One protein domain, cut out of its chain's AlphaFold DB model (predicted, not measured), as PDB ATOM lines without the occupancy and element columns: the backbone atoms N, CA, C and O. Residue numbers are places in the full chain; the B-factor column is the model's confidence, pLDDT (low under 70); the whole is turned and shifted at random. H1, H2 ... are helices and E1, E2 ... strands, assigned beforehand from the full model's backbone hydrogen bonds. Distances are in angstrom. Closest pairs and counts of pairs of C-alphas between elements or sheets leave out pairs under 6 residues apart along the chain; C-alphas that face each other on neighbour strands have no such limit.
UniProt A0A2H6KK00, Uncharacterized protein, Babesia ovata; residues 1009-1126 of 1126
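What this domain is: This is residues 1009 to 1126 of the 1126 residues of an uncharacterized protein of Babesia ovata (UniProt A0A2H6KK00). What is the main picture? One long helix, H3, makes one side of an elongated, loose model, and H1 and H2 pack on it one after the other, slanted and running opposite ways to it, H1 with residues 1080 to 1088 of H3 and H2 with residues 1070 to 1074. Beyond H2, the small hairpin of E1 and E2 lies toward one end of the length; toward the other end the chain leaves H3 in a long stretch, residues 1093 to 1117, with no named element, which turns back to H4 beside H2. What is it made of? The printed part has 118 residues with four named helices and two named strands, in the order H1, H2, E1, E2, H3, H4; its class is mostly helix, and its sheet, E1 - E2, is antiparallel. How large is it? The radius of gyration of the C-alphas is 17.4 A, and they span 64 by 34 by 20 A.

How they stand to each other: How does H1, residues 1018 to 1028, stand to H3, residues 1070 to 1092? They touch, closest at the C-alphas of Thr 1026 and Cys 1081, 4.6 A apart, at a steep tilt of 47 degrees, opposite ways. What does H2, residues 1033 to 1044, touch? With residues 1038 to 1042 alone it touches H3, at a tilt of 36 degrees, only just steep, opposite ways; the closest C-alphas are those of His 1042 and Pro 1070, 5.3 A apart. It also touches H4, residues 1118 to 1125, about perpendicular at 86 degrees, closest at the C-alphas of Leu 1037 and Gly 1118, 3.8 A apart. How do the backbones pair? E1, residues 1046 to 1048, and E2, residues 1056 to 1058, are a hairpin, with N 1047 and O 1057 at 3.0 A and N 1057 and O 1047 at 2.9 A, both within hydrogen-bond range. In H1, H2, H3 and H4 every O i to N i+4 pair is within hydrogen-bond range. What stays apart? H4 is apart from H1 and from H3, for instance.

Where its parts are: Where does the first element begin? C-alpha 1018 of H1 is at (16.091, 0.810, 10.744); H1 is 15.2 A long, and H2 16.5 A. Where is the longest helix? H3 runs 33.1 A from C-alpha 1070 at (25.520, 26.310, 9.491) to C-alpha 1092 at (6.142, 0.107, 3.815). And the last element? H4, 10.6 A long, ends with C-alpha 1125 at (24.398, 10.821, 16.997); E1 and E2 are each 6.9 A long.

The domain as a whole: How far does it reach? The two C-alphas farthest apart are those of Ser 1051 and Ala 1097, 64.0 A. Is it unbroken, and which links are long? The printed part has no cut; the links from E2 to H3, 11 residues, and from H3 to H4, 25 residues, are long. Where is confidence low? The pLDDT is under 70 at residues 1009 to 1010, 1051 to 1054, 1097 and 1116 to 1126, and its mean over the printed part is 80.1.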
ATOM      1  N   PHE A1009       7.393  13.460  25.093       66.38
ATOM      2  CA  PHE A1009       8.571  14.206  25.552       66.38
ATOM      3  C   PHE A1009       9.384  13.497  26.655       66.38
ATOM      4  O   PHE A1009      10.608  13.556  26.668       66.38
ATOM      5  N   SER A1010       8.723  12.780  27.572       64.06
ATOM      6  CA  SER A1010       9.402  12.048  28.657       64.06
ATOM      7  C   SER A1010       9.782  10.606  28.302       64.06
ATOM      8  O   SER A1010      10.252   9.858  29.172       64.06
ATOM      9  N   SER A1011       9.552  10.185  27.053       74.00
ATOM     10  CA  SER A1011       9.870   8.830  26.621       74.00
ATOM     11  C   SER A1011      11.355   8.537  26.800       74.00
ATOM     12  O   SER A1011      12.197   9.417  26.663       74.00
ATOM     13  N   LYS A1012      11.676   7.277  27.095       78.00
ATOM     14  CA  LYS A1012      13.044   6.763  27.245       78.00
ATOM     15  C   LYS A1012      13.383   5.674  26.228       78.00
ATOM     16  O   LYS A1012      14.385   4.984  26.384       78.00
ATOM     17  N   LYS A1013      12.517   5.456  25.233       84.19
ATOM     18  CA  LYS A1013      12.687   4.394  24.239       84.19
ATOM     19  C   LYS A1013      13.644   4.854  23.136       84.19
ATOM     20  O   LYS A1013      13.256   5.645  22.286       84.19
ATOM     21  N   SER A1014      14.875   4.356  23.126       84.75
ATOM     22  CA  SER A1014      15.805   4.598  22.014       84.75
ATOM     23  C   SER A1014      15.365   3.848  20.744       84.75
ATOM     24  O   SER A1014      14.793   2.761  20.865       84.75
ATOM     25  N   PRO A1015      15.609   4.396  19.538       88.56
ATOM     26  CA  PRO A1015      15.369   3.678  18.287       88.56
ATOM     27  C   PRO A1015      16.370   2.521  18.130       88.56
ATOM     28  O   PRO A1015      17.577   2.730  18.230       88.56
ATOM     29  N   CYS A1016      15.882   1.303  17.878       89.25
ATOM     30  CA  CYS A1016      16.708   0.085  17.856       89.25
ATOM     31  C   CYS A1016      16.642  -0.690  16.527       89.25
ATOM     32  O   CYS A1016      17.294  -1.723  16.381       89.25
ATOM     33  N   SER A1017      15.863  -0.220  15.554       91.19
ATOM     34  CA  SER A1017      15.742  -0.816  14.218       91.19
ATOM     35  C   SER A1017      15.786   0.259  13.136       91.19
ATOM     36  O   SER A1017      15.485   1.414  13.418       91.19
ATOM     37  N   ILE A1018      16.095  -0.121  11.889       89.88
ATOM     38  CA  ILE A1018      16.091   0.810  10.744       89.88
ATOM     39  C   ILE A1018      14.731   1.512  10.624       89.88
ATOM     40  O   ILE A1018      14.679   2.720  10.435       89.88
ATOM     41  N   TYR A1019      13.631   0.776  10.813       89.81
ATOM     42  CA  TYR A1019      12.285   1.347  10.828       89.81
ATOM     43  C   TYR A1019      12.121   2.432  11.904       89.81
ATOM     44  O   TYR A1019      11.675   3.536  11.608       89.81
ATOM     45  N   GLU A1020      12.524   2.147  13.146       91.94
ATOM     46  CA  GLU A1020      12.440   3.114  14.248       91.94
ATOM     47  C   GLU A1020      13.392   4.302  14.062       91.94
ATOM     48  O   GLU A1020      13.036   5.414  14.428       91.94
ATOM     49  N   MET A1021      14.576   4.093  13.481       92.06
ATOM     50  CA  MET A1021      15.526   5.165  13.161       92.06
ATOM     51  C   MET A1021      14.967   6.102  12.090       92.06
ATOM     52  O   MET A1021      15.045   7.315  12.245       92.06
ATOM     53  N   LEU A1022      14.352   5.555  11.039       91.44
ATOM     54  CA  LEU A1022      13.698   6.358  10.007       91.44
ATOM     55  C   LEU A1022      12.514   7.146  10.581       91.44
ATOM     56  O   LEU A1022      12.406   8.336  10.314       91.44
ATOM     57  N   LEU A1023      11.679   6.525  11.425       90.62
ATOM     58  CA  LEU A1023      10.612   7.236  12.145       90.62
ATOM     59  C   LEU A1023      11.170   8.369  13.015       90.62
ATOM     60  O   LEU A1023      10.602   9.459  13.059       90.62
ATOM     61  N   TRP A1024      12.283   8.110  13.703       91.19
ATOM     62  CA  TRP A1024      12.939   9.098  14.547       91.19
ATOM     63  C   TRP A1024      13.411  10.308  13.734       91.19
ATOM     64  O   TRP A1024      13.109  11.445  14.099       91.19
ATOM     65  N   LEU A1025      14.095  10.063  12.613       90.00
ATOM     66  CA  LEU A1025      14.589  11.105  11.711       90.00
ATOM     67  C   LEU A1025      13.437  11.893  11.087       90.00
ATOM     68  O   LEU A1025      13.438  13.115  11.135       90.00
ATOM     69  N   THR A1026      12.404  11.213  10.587       89.31
ATOM     70  CA  THR A1026      11.200  11.865  10.054       89.31
ATOM     71  C   THR A1026      10.531  12.781  11.082       89.31
ATOM     72  O   THR A1026      10.102  13.885  10.737       89.31
ATOM     73  N   GLY A1027      10.442  12.338  12.339       88.56
ATOM     74  CA  GLY A1027       9.817  13.089  13.424       88.56
ATOM     75  C   GLY A1027      10.664  14.229  14.002       88.56
ATOM     76  O   GLY A1027      10.102  15.090  14.674       88.56
ATOM     77  N   LEU A1028      11.981  14.256  13.762       87.38
ATOM     78  CA  LEU A1028      12.919  15.176  14.420       87.38
ATOM     79  C   LEU A1028      12.537  16.650  14.233       87.38
ATOM     80  O   LEU A1028      12.483  17.385  15.214       87.38
ATOM     81  N   GLN A1029      12.194  17.041  13.007       83.25
ATOM     82  CA  GLN A1029      11.800  18.407  12.633       83.25
ATOM     83  C   GLN A1029      10.517  18.920  13.321       83.25
ATOM     84  O   GLN A1029      10.238  20.114  13.302       83.25
ATOM     85  N   PHE A1030       9.711  18.028  13.911       83.25
ATOM     86  CA  PHE A1030       8.473  18.377  14.625       83.25
ATOM     87  C   PHE A1030       8.644  18.329  16.147       83.25
ATOM     88  O   PHE A1030       7.687  18.544  16.892       83.25
ATOM     89  N   ASN A1031       9.846  18.010  16.623       82.81
ATOM     90  CA  ASN A1031      10.169  17.968  18.037       82.81
ATOM     91  C   ASN A1031      10.773  19.304  18.497       82.81
ATOM     92  O   ASN A1031      11.516  19.945  17.758       82.81
ATOM     93  N   SER A1032      10.529  19.701  19.748       75.25
ATOM     94  CA  SER A1032      11.063  20.954  20.302       75.25
ATOM     95  C   SER A1032      12.594  21.004  20.369       75.25
ATOM     96  O   SER A1032      13.160  22.095  20.411       75.25
ATOM     97  N   VAL A1033      13.283  19.854  20.351       78.06
ATOM     98  CA  VAL A1033      14.754  19.813  20.291       78.06
ATOM     99  C   VAL A1033      15.306  20.321  18.957       78.06
ATOM    100  O   VAL A1033      16.481  20.673  18.904       78.06
ATOM    101  N   TYR A1034      14.497  20.372  17.892       82.25
ATOM    102  CA  TYR A1034      14.969  20.751  16.561       82.25
ATOM    103  C   TYR A1034      15.578  22.153  16.546       82.25
ATOM    104  O   TYR A1034      16.744  22.302  16.209       82.25
ATOM    105  N   GLU A1035      14.853  23.159  17.034       78.38
ATOM    106  CA  GLU A1035      15.361  24.537  17.109       78.38
ATOM    107  C   GLU A1035      16.625  24.629  17.980       78.38
ATOM    108  O   GLU A1035      17.614  25.245  17.596       78.38
ATOM    109  N   SER A1036      16.655  23.915  19.113       76.69
ATOM    110  CA  SER A1036      17.847  23.852  19.972       76.69
ATOM    111  C   SER A1036      19.049  23.209  19.271       76.69
ATOM    112  O   SER A1036      20.193  23.586  19.540       76.69
ATOM    113  N   LEU A1037      18.815  22.228  18.395       82.12
ATOM    114  CA  LEU A1037      19.850  21.630  17.561       82.12
ATOM    115  C   LEU A1037      20.373  22.642  16.542       82.12
ATOM    116  O   LEU A1037      21.587  22.779  16.426       82.12
ATOM    117  N   ILE A1038      19.485  23.358  15.852       82.50
ATOM    118  CA  ILE A1038      19.850  24.391  14.874       82.50
ATOM    119  C   ILE A1038      20.672  25.504  15.545       82.50
ATOM    120  O   ILE A1038      21.752  25.856  15.061       82.50
ATOM    121  N   ASP A1039      20.241  25.983  16.715       81.38
ATOM    122  CA  ASP A1039      20.974  26.968  17.519       81.38
ATOM    123  C   ASP A1039      22.352  26.448  17.947       81.38
ATOM    124  O   ASP A1039      23.362  27.163  17.879       81.38
ATOM    125  N   HIS A1040      22.421  25.184  18.378       81.81
ATOM    126  CA  HIS A1040      23.683  24.559  18.756       81.81
ATOM    127  C   HIS A1040      24.625  24.447  17.556       81.81
ATOM    128  O   HIS A1040      25.789  24.831  17.679       81.81
ATOM    129  N   ILE A1041      24.129  24.003  16.398       83.62
ATOM    130  CA  ILE A1041      24.893  23.948  15.149       83.62
ATOM    131  C   ILE A1041      25.440  25.330  14.835       83.62
ATOM    132  O   ILE A1041      26.648  25.457  14.692       83.62
ATOM    133  N   HIS A1042      24.609  26.374  14.838       84.75
ATOM    134  CA  HIS A1042      25.061  27.744  14.598       84.75
ATOM    135  C   HIS A1042      26.177  28.168  15.570       84.75
ATOM    136  O   HIS A1042      27.165  28.781  15.159       84.75
ATOM    137  N   SER A1043      26.077  27.788  16.850       83.31
ATOM    138  CA  SER A1043      27.094  28.100  17.862       83.31
ATOM    139  C   SER A1043      28.464  27.455  17.601       83.31
ATOM    140  O   SER A1043      29.479  28.035  17.987       83.31
ATOM    141  N   LEU A1044      28.523  26.308  16.909       83.31
ATOM    142  CA  LEU A1044      29.777  25.609  16.587       83.31
ATOM    143  C   LEU A1044      30.635  26.349  15.547       83.31
ATOM    144  O   LEU A1044      31.837  26.105  15.467       83.31
ATOM    145  N   PHE A1045      30.041  27.269  14.782       86.62
ATOM    146  CA  PHE A1045      30.721  28.067  13.750       86.62
ATOM    147  C   PHE A1045      31.115  29.468  14.246       86.62
ATOM    148  O   PHE A1045      31.672  30.271  13.491       86.62
ATOM    149  N   LEU A1046      30.820  29.790  15.512       85.19
ATOM    150  CA  LEU A1046      31.187  31.062  16.129       85.19
ATOM    151  C   LEU A1046      32.615  31.001  16.680       85.19
ATOM    152  O   LEU A1046      32.891  30.345  17.686       85.19
ATOM    153  N   VAL A1047      33.519  31.761  16.069       79.38
ATOM    154  CA  VAL A1047      34.902  31.931  16.541       79.38
ATOM    155  C   VAL A1047      35.126  33.345  17.070       79.38
ATOM    156  O   VAL A1047      34.340  34.247  16.786       79.38
ATOM    157  N   ASP A1048      36.174  33.545  17.870       79.38
ATOM    158  CA  ASP A1048      36.543  34.891  18.323       79.38
ATOM    159  C   ASP A1048      36.981  35.760  17.137       79.38
ATOM    160  O   ASP A1048      37.694  35.310  16.238       79.38
ATOM    161  N   ASP A1049      36.524  37.009  17.129       75.62
ATOM    162  CA  ASP A1049      37.016  38.032  16.222       75.62
ATOM    163  C   ASP A1049      38.434  38.410  16.646       75.62
ATOM    164  O   ASP A1049      38.650  39.059  17.675       75.62
ATOM    165  N   ASP A1050      39.401  38.014  15.822       71.50
ATOM    166  CA  ASP A1050      40.822  38.305  16.011       71.50
ATOM    167  C   ASP A1050      41.098  39.823  16.127       71.50
ATOM    168  O   ASP A1050      42.128  40.227  16.671       71.50
ATOM    169  N   SER A1051      40.183  40.675  15.641       69.12
ATOM    170  CA  SER A1051      40.286  42.137  15.686       69.12
ATOM    171  C   SER A1051      39.635  42.787  16.914       69.12
ATOM    172  O   SER A1051      40.065  43.874  17.313       69.12
ATOM    173  N   GLN A1052      38.649  42.136  17.549       63.75
ATOM    174  CA  GLN A1052      37.973  42.616  18.765       63.75
ATOM    175  C   GLN A1052      37.527  41.463  19.692       63.75
ATOM    176  O   GLN A1052      36.331  41.189  19.806       63.75
ATOM    177  N   PRO A1053      38.434  40.815  20.447       56.28
ATOM    178  CA  PRO A1053      38.035  39.863  21.486       56.28
ATOM    179  C   PRO A1053      37.299  40.620  22.611       56.28
ATOM    180  O   PRO A1053      37.888  41.538  23.193       56.28
ATOM    181  N   PRO A1054      36.027  40.295  22.932       58.59
ATOM    182  CA  PRO A1054      35.423  38.959  22.874       58.59
ATOM    183  C   PRO A1054      34.267  38.807  21.860       58.59
ATOM    184  O   PRO A1054      33.372  37.986  22.070       58.59
ATOM    185  N   GLN A1055      34.210  39.627  20.810       72.88
ATOM    186  CA  GLN A1055      33.144  39.559  19.814       72.88
ATOM    187  C   GLN A1055      33.243  38.239  19.037       72.88
ATOM    188  O   GLN A1055      34.310  37.880  18.552       72.88
ATOM    189  N   LYS A1056      32.140  37.487  18.945       78.00
ATOM    190  CA  LYS A1056      32.073  36.240  18.172       78.00
ATOM    191  C   LYS A1056      31.610  36.537  16.746       78.00
ATOM    192  O   LYS A1056      30.622  37.249  16.570       78.00
ATOM    193  N   ILE A1057      32.286  35.970  15.752       81.62
ATOM    194  CA  ILE A1057      31.926  36.067  14.331       81.62
ATOM    195  C   ILE A1057      31.714  34.677  13.734       81.62
ATOM    196  O   ILE A1057      32.372  33.712  14.121       81.62
ATOM    197  N   LEU A1058      30.786  34.584  12.781       84.62
ATOM    198  CA  LEU A1058      30.504  33.354  12.052       84.62
ATOM    199  C   LEU A1058      31.608  33.102  11.013       84.62
ATOM    200  O   LEU A1058      31.808  33.938  10.128       84.62
ATOM    201  N   LYS A1059      32.314  31.967  11.098       83.81
ATOM    202  CA  LYS A1059      33.272  31.524  10.067       83.81
ATOM    203  C   LYS A1059      32.876  30.141   9.522       83.81
ATOM    204  O   LYS A1059      32.453  29.292  10.303       83.81
ATOM    205  N   PRO A1060      33.012  29.897   8.205       84.62
ATOM    206  CA  PRO A1060      32.803  28.572   7.628       84.62
ATOM    207  C   PRO A1060      33.835  27.567   8.160       84.62
ATOM    208  O   PRO A1060      34.964  27.943   8.485       84.62
ATOM    209  N   ILE A1061      33.454  26.291   8.227       85.44
ATOM    210  CA  ILE A1061      34.371  25.196   8.565       85.44
ATOM    211  C   ILE A1061      35.007  24.688   7.272       85.44
ATOM    212  O   ILE A1061      34.311  24.287   6.336       85.44
ATOM    213  N   ASP A1062      36.338  24.693   7.223       83.12
ATOM    214  CA  ASP A1062      37.094  24.158   6.093       83.12
ATOM    215  C   ASP A1062      37.000  22.625   6.065       83.12
ATOM    216  O   ASP A1062      37.530  21.930   6.935       83.12
ATOM    217  N   ALA A1063      36.338  22.090   5.039       82.31
ATOM    218  CA  ALA A1063      36.247  20.661   4.760       82.31
ATOM    219  C   ALA A1063      36.526  20.375   3.278       82.31
ATOM    220  O   ALA A1063      36.503  21.268   2.430       82.31
ATOM    221  N   TYR A1064      36.831  19.118   2.956       72.50
ATOM    222  CA  TYR A1064      37.069  18.680   1.581       72.50
ATOM    223  C   TYR A1064      35.794  18.044   0.997       72.50
ATOM    224  O   TYR A1064      35.227  17.179   1.663       72.50
ATOM    225  N   PRO A1065      35.351  18.387  -0.234       84.12
ATOM    226  CA  PRO A1065      35.987  19.273  -1.222       84.12
ATOM    227  C   PRO A1065      35.605  20.761  -1.115       84.12
ATOM    228  O   PRO A1065      36.193  21.576  -1.825       84.12
ATOM    229  N   LYS A1066      34.618  21.117  -0.288       86.31
ATOM    230  CA  LYS A1066      34.146  22.495  -0.091       86.31
ATOM    231  C   LYS A1066      33.981  22.773   1.402       86.31
ATOM    232  O   LYS A1066      33.562  21.887   2.148       86.31
ATOM    233  N   SER A1067      34.288  24.001   1.811       87.00
ATOM    234  CA  SER A1067      33.894  24.507   3.123       87.00
ATOM    235  C   SER A1067      32.372  24.619   3.212       87.00
ATOM    236  O   SER A1067      31.693  24.718   2.188       87.00
ATOM    237  N   PHE A1068      31.847  24.583   4.434       87.94
ATOM    238  CA  PHE A1068      30.410  24.651   4.688       87.94
ATOM    239  C   PHE A1068      30.090  25.588   5.860       87.94
ATOM    240  O   PHE A1068      30.948  25.902   6.693       87.94
ATOM    241  N   LEU A1069      28.853  26.068   5.884       88.75
ATOM    242  CA  LEU A1069      28.249  26.990   6.844       88.75
ATOM    243  C   LEU A1069      27.159  26.272   7.659       88.75
ATOM    244  O   LEU A1069      26.726  25.182   7.278       88.75
ATOM    245  N   PRO A1070      26.646  26.880   8.749       83.25
ATOM    246  CA  PRO A1070      25.520  26.310   9.491       83.25
ATOM    247  C   PRO A1070      24.319  25.980   8.601       83.25
ATOM    248  O   PRO A1070      23.717  24.925   8.756       83.25
ATOM    249  N   ASN A1071      24.008  26.847   7.630       82.62
ATOM    250  CA  ASN A1071      22.878  26.647   6.724       82.62
ATOM    251  C   ASN A1071      23.031  25.396   5.849       82.62
ATOM    252  O   ASN A1071      22.031  24.743   5.582       82.62
ATOM    253  N   ASP A1072      24.255  25.021   5.464       84.69
ATOM    254  CA  ASP A1072      24.494  23.789   4.701       84.69
ATOM    255  C   ASP A1072      24.209  22.542   5.560       84.69
ATOM    256  O   ASP A1072      23.720  21.528   5.064       84.69
ATOM    257  N   VAL A1073      24.484  22.614   6.870       85.19
ATOM    258  CA  VAL A1073      24.169  21.537   7.825       85.19
ATOM    259  C   VAL A1073      22.667  21.468   8.088       85.19
ATOM    260  O   VAL A1073      22.112  20.372   8.114       85.19
ATOM    261  N   ASN A1074      22.009  22.617   8.249       83.19
ATOM    262  CA  ASN A1074      20.557  22.692   8.412       83.19
ATOM    263  C   ASN A1074      19.853  22.088   7.191       83.19
ATOM    264  O   ASN A1074      19.014  21.210   7.347       83.19
ATOM    265  N   TYR A1075      20.298  22.455   5.987       81.88
ATOM    266  CA  TYR A1075      19.813  21.875   4.739       81.88
ATOM    267  C   TYR A1075      20.000  20.351   4.696       81.88
ATOM    268  O   TYR A1075      19.080  19.609   4.360       81.88
ATOM    269  N   ALA A1076      21.176  19.851   5.090       85.19
ATOM    270  CA  ALA A1076      21.418  18.413   5.157       85.19
ATOM    271  C   ALA A1076      20.495  17.706   6.169       85.19
ATOM    272  O   ALA A1076      20.047  16.588   5.908       85.19
ATOM    273  N   LEU A1077      20.194  18.337   7.308       83.88
ATOM    274  CA  LEU A1077      19.255  17.811   8.301       83.88
ATOM    275  C   LEU A1077      17.822  17.779   7.771       83.88
ATOM    276  O   LEU A1077      17.170  16.738   7.888       83.88
ATOM    277  N   ASP A1078      17.363  18.863   7.150       80.19
ATOM    278  CA  ASP A1078      16.056  18.944   6.497       80.19
ATOM    279  C   ASP A1078      15.920  17.843   5.432       80.19
ATOM    280  O   ASP A1078      14.958  17.066   5.448       80.19
ATOM    281  N   HIS A1079      16.944  17.685   4.586       80.75
ATOM    282  CA  HIS A1079      17.004  16.655   3.549       80.75
ATOM    283  C   HIS A1079      16.992  15.231   4.130       80.75
ATOM    284  O   HIS A1079      16.321  14.341   3.608       80.75
ATOM    285  N   ILE A1080      17.699  14.964   5.233       86.56
ATOM    286  CA  ILE A1080      17.660  13.645   5.890       86.56
ATOM    287  C   ILE A1080      16.268  13.363   6.471       86.56
ATOM    288  O   ILE A1080      15.768  12.239   6.342       86.56
ATOM    289  N   CYS A1081      15.627  14.356   7.093       85.06
ATOM    290  CA  CYS A1081      14.283  14.215   7.659       85.06
ATOM    291  C   CYS A1081      13.243  13.927   6.563       85.06
ATOM    292  O   CYS A1081      12.420  13.012   6.719       85.06
ATOM    293  N   SER A1082      13.302  14.655   5.443       79.62
ATOM    294  CA  SER A1082      12.408  14.474   4.292       79.62
ATOM    295  C   SER A1082      12.643  13.137   3.588       79.62
ATOM    296  O   SER A1082      11.703  12.360   3.388       79.62
ATOM    297  N   HIS A1083      13.901  12.793   3.310       84.56
ATOM    298  CA  HIS A1083      14.250  11.550   2.634       84.56
ATOM    299  C   HIS A1083      13.905  10.322   3.484       84.56
ATOM    300  O   HIS A1083      13.480   9.302   2.948       84.56
ATOM    301  N   SER A1084      13.993  10.419   4.816       89.25
ATOM    302  CA  SER A1084      13.560   9.341   5.716       89.25
ATOM    303  C   SER A1084      12.066   9.030   5.566       89.25
ATOM    304  O   SER A1084      11.683   7.860   5.528       89.25
ATOM    305  N   TYR A1085      11.225  10.057   5.394       86.19
ATOM    306  CA  TYR A1085       9.792   9.879   5.131       86.19
ATOM    307  C   TYR A1085       9.545   9.239   3.756       86.19
ATOM    308  O   TYR A1085       8.731   8.317   3.628       86.19
ATOM    309  N   ALA A1086      10.273   9.685   2.727       83.88
ATOM    310  CA  ALA A1086      10.197   9.110   1.383       83.88
ATOM    311  C   ALA A1086      10.606   7.625   1.375       83.88
ATOM    312  O   ALA A1086       9.910   6.790   0.803       83.88
ATOM    313  N   VAL A1087      11.683   7.268   2.081       88.00
ATOM    314  CA  VAL A1087      12.130   5.874   2.229       88.00
ATOM    315  C   VAL A1087      11.085   5.034   2.966       88.00
ATOM    316  O   VAL A1087      10.786   3.921   2.531       88.00
ATOM    317  N   LEU A1088      10.484   5.550   4.046       88.44
ATOM    318  CA  LEU A1088       9.400   4.858   4.752       88.44
ATOM    319  C   LEU A1088       8.211   4.593   3.823       88.44
ATOM    320  O   LEU A1088       7.791   3.448   3.672       88.44
ATOM    321  N   THR A1089       7.704   5.627   3.157       85.69
ATOM    322  CA  THR A1089       6.551   5.495   2.254       85.69
ATOM    323  C   THR A1089       6.841   4.618   1.035       85.69
ATOM    324  O   THR A1089       5.936   3.931   0.567       85.69
ATOM    325  N   ALA A1090       8.089   4.554   0.561       85.38
ATOM    326  CA  ALA A1090       8.500   3.645  -0.509       85.38
ATOM    327  C   ALA A1090       8.594   2.175  -0.055       85.38
ATOM    328  O   ALA A1090       8.227   1.278  -0.814       85.38
ATOM    329  N   LEU A1091       9.081   1.910   1.165       84.19
ATOM    330  CA  LEU A1091       9.306   0.547   1.667       84.19
ATOM    331  C   LEU A1091       8.049  -0.100   2.252       84.19
ATOM    332  O   LEU A1091       7.774  -1.266   1.973       84.19
ATOM    333  N   ILE A1092       7.317   0.628   3.096       84.31
ATOM    334  CA  ILE A1092       6.142   0.107   3.815       84.31
ATOM    335  C   ILE A1092       4.818   0.648   3.265       84.31
ATOM    336  O   ILE A1092       3.750   0.257   3.735       84.31
ATOM    337  N   GLY A1093       4.872   1.509   2.247       83.44
ATOM    338  CA  GLY A1093       3.700   2.143   1.659       83.44
ATOM    339  C   GLY A1093       3.165   3.301   2.502       83.44
ATOM    340  O   GLY A1093       3.743   3.720   3.503       83.44
ATOM    341  N   THR A1094       2.004   3.813   2.100       82.88
ATOM    342  CA  THR A1094       1.295   4.887   2.812       82.88
ATOM    343  C   THR A1094       0.384   4.376   3.939       82.88
ATOM    344  O   THR A1094      -0.322   5.163   4.567       82.88
ATOM    345  N   GLY A1095       0.385   3.065   4.194       78.81
ATOM    346  CA  GLY A1095      -0.409   2.403   5.230       78.81
ATOM    347  C   GLY A1095      -1.712   1.761   4.747       78.81
ATOM    348  O   GLY A1095      -2.278   2.123   3.713       78.81
ATOM    349  N   ASP A1096      -2.191   0.793   5.526       76.00
ATOM    350  CA  ASP A1096      -3.417   0.019   5.317       76.00
ATOM    351  C   ASP A1096      -4.122  -0.308   6.653       76.00
ATOM    352  O   ASP A1096      -3.799   0.244   7.698       76.00
ATOM    353  N   ALA A1097      -5.126  -1.193   6.635       69.62
ATOM    354  CA  ALA A1097      -5.886  -1.552   7.837       69.62
ATOM    355  C   ALA A1097      -5.080  -2.325   8.904       69.62
ATOM    356  O   ALA A1097      -5.554  -2.457  10.035       69.62
ATOM    357  N   TYR A1098      -3.911  -2.858   8.546       72.81
ATOM    358  CA  TYR A1098      -3.048  -3.687   9.390       72.81
ATOM    359  C   TYR A1098      -1.726  -2.998   9.758       72.81
ATOM    360  O   TYR A1098      -0.967  -3.532  10.567       72.81
ATOM    361  N   THR A1099      -1.446  -1.831   9.181       78.62
ATOM    362  CA  THR A1099      -0.197  -1.080   9.337       78.62
ATOM    363  C   THR A1099      -0.473   0.358   9.780       78.62
ATOM    364  O   THR A1099      -1.619   0.768   9.959       78.62
ATOM    365  N   ASN A1100       0.592   1.123  10.017       82.94
ATOM    366  CA  ASN A1100       0.486   2.539  10.353       82.94
ATOM    367  C   ASN A1100       0.267   3.369   9.085       82.94
ATOM    368  O   ASN A1100       0.829   3.055   8.035       82.94
ATOM    369  N   TYR A1101      -0.512   4.440   9.194       85.38
ATOM    370  CA  TYR A1101      -0.741   5.361   8.085       85.38
ATOM    371  C   TYR A1101       0.415   6.352   7.969       85.38
ATOM    372  O   TYR A1101       1.047   6.675   8.973       85.38
ATOM    373  N   ALA A1102       0.700   6.862   6.769       86.19
ATOM    374  CA  ALA A1102       1.872   7.719   6.560       86.19
ATOM    375  C   ALA A1102       1.872   8.972   7.453       86.19
ATOM    376  O   ALA A1102       2.927   9.399   7.917       86.19
ATOM    377  N   CYS A1103       0.693   9.513   7.782       82.12
ATOM    378  CA  CYS A1103       0.575  10.621   8.732       82.12
ATOM    379  C   CYS A1103       1.146  10.299  10.130       82.12
ATOM    380  O   CYS A1103       1.572  11.209  10.838       82.12
ATOM    381  N   ASP A1104       1.194   9.025  10.536       84.56
ATOM    382  CA  ASP A1104       1.739   8.597  11.830       84.56
ATOM    383  C   ASP A1104       3.275   8.663  11.873       84.56
ATOM    384  O   ASP A1104       3.856   8.723  12.964       84.56
ATOM    385  N   PHE A1105       3.954   8.650  10.719       88.25
ATOM    386  CA  PHE A1105       5.419   8.565  10.653       88.25
ATOM    387  C   PHE A1105       6.102   9.789  11.269       88.25
ATOM    388  O   PHE A1105       7.139   9.657  11.912       88.25
ATOM    389  N   SER A1106       5.463  10.954  11.164       86.75
ATOM    390  CA  SER A1106       5.949  12.225  11.709       86.75
ATOM    391  C   SER A1106       5.558  12.476  13.168       86.75
ATOM    392  O   SER A1106       6.081  13.400  13.781       86.75
ATOM    393  N   CYS A1107       4.659  11.674  13.747       83.12
ATOM    394  CA  CYS A1107       3.966  11.998  15.004       83.12
ATOM    395  C   CYS A1107       4.579  11.370  16.268       83.12
ATOM    396  O   CYS A1107       3.979  11.437  17.340       83.12
ATOM    397  N   ASN A1108       5.723  10.692  16.157       86.19
ATOM    398  CA  ASN A1108       6.315   9.900  17.244       86.19
ATOM    399  C   ASN A1108       5.324   8.927  17.922       86.19
ATOM    400  O   ASN A1108       5.336   8.736  19.139       86.19
ATOM    401  N   HIS A1109       4.444   8.297  17.140       79.81
ATOM    402  CA  HIS A1109       3.332   7.484  17.651       79.81
ATOM    403  C   HIS A1109       3.771   6.266  18.495       79.81
ATOM    404  O   HIS A1109       3.015   5.803  19.349       79.81
ATOM    405  N   ILE A1110       4.996   5.757  18.299       84.00
ATOM    406  CA  ILE A1110       5.585   4.671  19.111       84.00
ATOM    407  C   ILE A1110       6.368   5.169  20.338       84.00
ATOM    408  O   ILE A1110       6.954   4.353  21.056       84.00
ATOM    409  N   GLY A1111       6.411   6.486  20.555       82.75
ATOM    410  CA  GLY A1111       7.062   7.143  21.681       82.75
ATOM    411  C   GLY A1111       8.557   6.875  21.757       82.75
ATOM    412  O   GLY A1111       9.011   6.305  22.741       82.75
ATOM    413  N   LEU A1112       9.330   7.277  20.753       87.38
ATOM    414  CA  LEU A1112      10.790   7.298  20.795       87.38
ATOM    415  C   LEU A1112      11.310   8.465  21.642       87.38
ATOM    416  O   LEU A1112      10.649   9.494  21.794       87.38
ATOM    417  N   HIS A1113      12.497   8.282  22.210       84.50
ATOM    418  CA  HIS A1113      13.204   9.287  22.987       84.50
ATOM    419  C   HIS A1113      13.878  10.306  22.065       84.50
ATOM    420  O   HIS A1113      14.679   9.935  21.207       84.50
ATOM    421  N   TYR A1114      13.600  11.585  22.305       83.06
ATOM    422  CA  TYR A1114      14.362  12.708  21.768       83.06
ATOM    423  C   TYR A1114      15.132  13.360  22.930       83.06
ATOM    424  O   TYR A1114      14.532  13.634  23.974       83.06
ATOM    425  N   PRO A1115      16.456  13.558  22.806       75.38
ATOM    426  CA  PRO A1115      17.259  14.298  23.777       75.38
ATOM    427  C   PRO A1115      16.704  15.695  24.066       75.38
ATOM    428  O   PRO A1115      16.048  16.294  23.224       75.38
ATOM    429  N   THR A1116      16.987  16.232  25.255       66.50
ATOM    430  CA  THR A1116      16.411  17.518  25.694       66.50
ATOM    431  C   THR A1116      17.227  18.751  25.291       66.50
ATOM    432  O   THR A1116      16.742  19.862  25.440       66.50
ATOM    433  N   SER A1117      18.446  18.574  24.765       66.38
ATOM    434  CA  SER A1117      19.286  19.672  24.269       66.38
ATOM    435  C   SER A1117      20.020  19.288  22.983       66.38
ATOM    436  O   SER A1117      20.410  18.127  22.813       66.38
ATOM    437  N   GLY A1118      20.266  20.270  22.108       62.34
ATOM    438  CA  GLY A1118      21.017  20.081  20.858       62.34
ATOM    439  C   GLY A1118      22.424  19.503  21.061       62.34
ATOM    440  O   GLY A1118      22.868  18.662  20.286       62.34
ATOM    441  N   GLU A1119      23.094  19.861  22.163       60.41
ATOM    442  CA  GLU A1119      24.412  19.317  22.537       60.41
ATOM    443  C   GLU A1119      24.357  17.821  22.895       60.41
ATOM    444  O   GLU A1119      25.237  17.043  22.534       60.41
ATOM    445  N   LYS A1120      23.308  17.374  23.598       64.06
ATOM    446  CA  LYS A1120      23.128  15.942  23.883       64.06
ATOM    447  C   LYS A1120      22.735  15.172  22.630       64.06
ATOM    448  O   LYS A1120      23.063  13.997  22.524       64.06
ATOM    449  N   LEU A1121      22.026  15.815  21.703       66.56
ATOM    450  CA  LEU A1121      21.648  15.215  20.431       66.56
ATOM    451  C   LEU A1121      22.877  14.944  19.556       66.56
ATOM    452  O   LEU A1121      23.019  13.832  19.052       66.56
ATOM    453  N   SER A1122      23.793  15.912  19.433       58.28
ATOM    454  CA  SER A1122      25.038  15.738  18.671       58.28
ATOM    455  C   SER A1122      25.923  14.632  19.262       58.28
ATOM    456  O   SER A1122      26.502  13.837  18.520       58.28
ATOM    457  N   GLN A1123      25.944  14.501  20.593       57.28
ATOM    458  CA  GLN A1123      26.606  13.395  21.297       57.28
ATOM    459  C   GLN A1123      25.885  12.050  21.159       57.28
ATOM    460  O   GLN A1123      26.534  11.019  21.243       57.28
ATOM    461  N   HIS A1124      24.560  12.040  20.992       55.97
ATOM    462  CA  HIS A1124      23.787  10.810  20.800       55.97
ATOM    463  C   HIS A1124      23.900  10.266  19.367       55.97
ATOM    464  O   HIS A1124      23.727   9.068  19.159       55.97
ATOM    465  N   ALA A1125      24.168  11.151  18.402       48.44
ATOM    466  CA  ALA A1125      24.398  10.821  16.997       48.44
ATOM    467  C   ALA A1125      25.840  10.366  16.697       48.44
ATOM    468  O   ALA A1125      26.066   9.731  15.666       48.44
ATOM    469  N   SER A1126      26.790  10.707  17.576       33.81
ATOM    470  CA  SER A1126      28.187  10.239  17.546       33.81
ATOM    471  C   SER A1126      28.318   8.874  18.214       33.81
ATOM    472  O   SER A1126      29.119   8.053  17.713       33.81
TER     473      SER A1126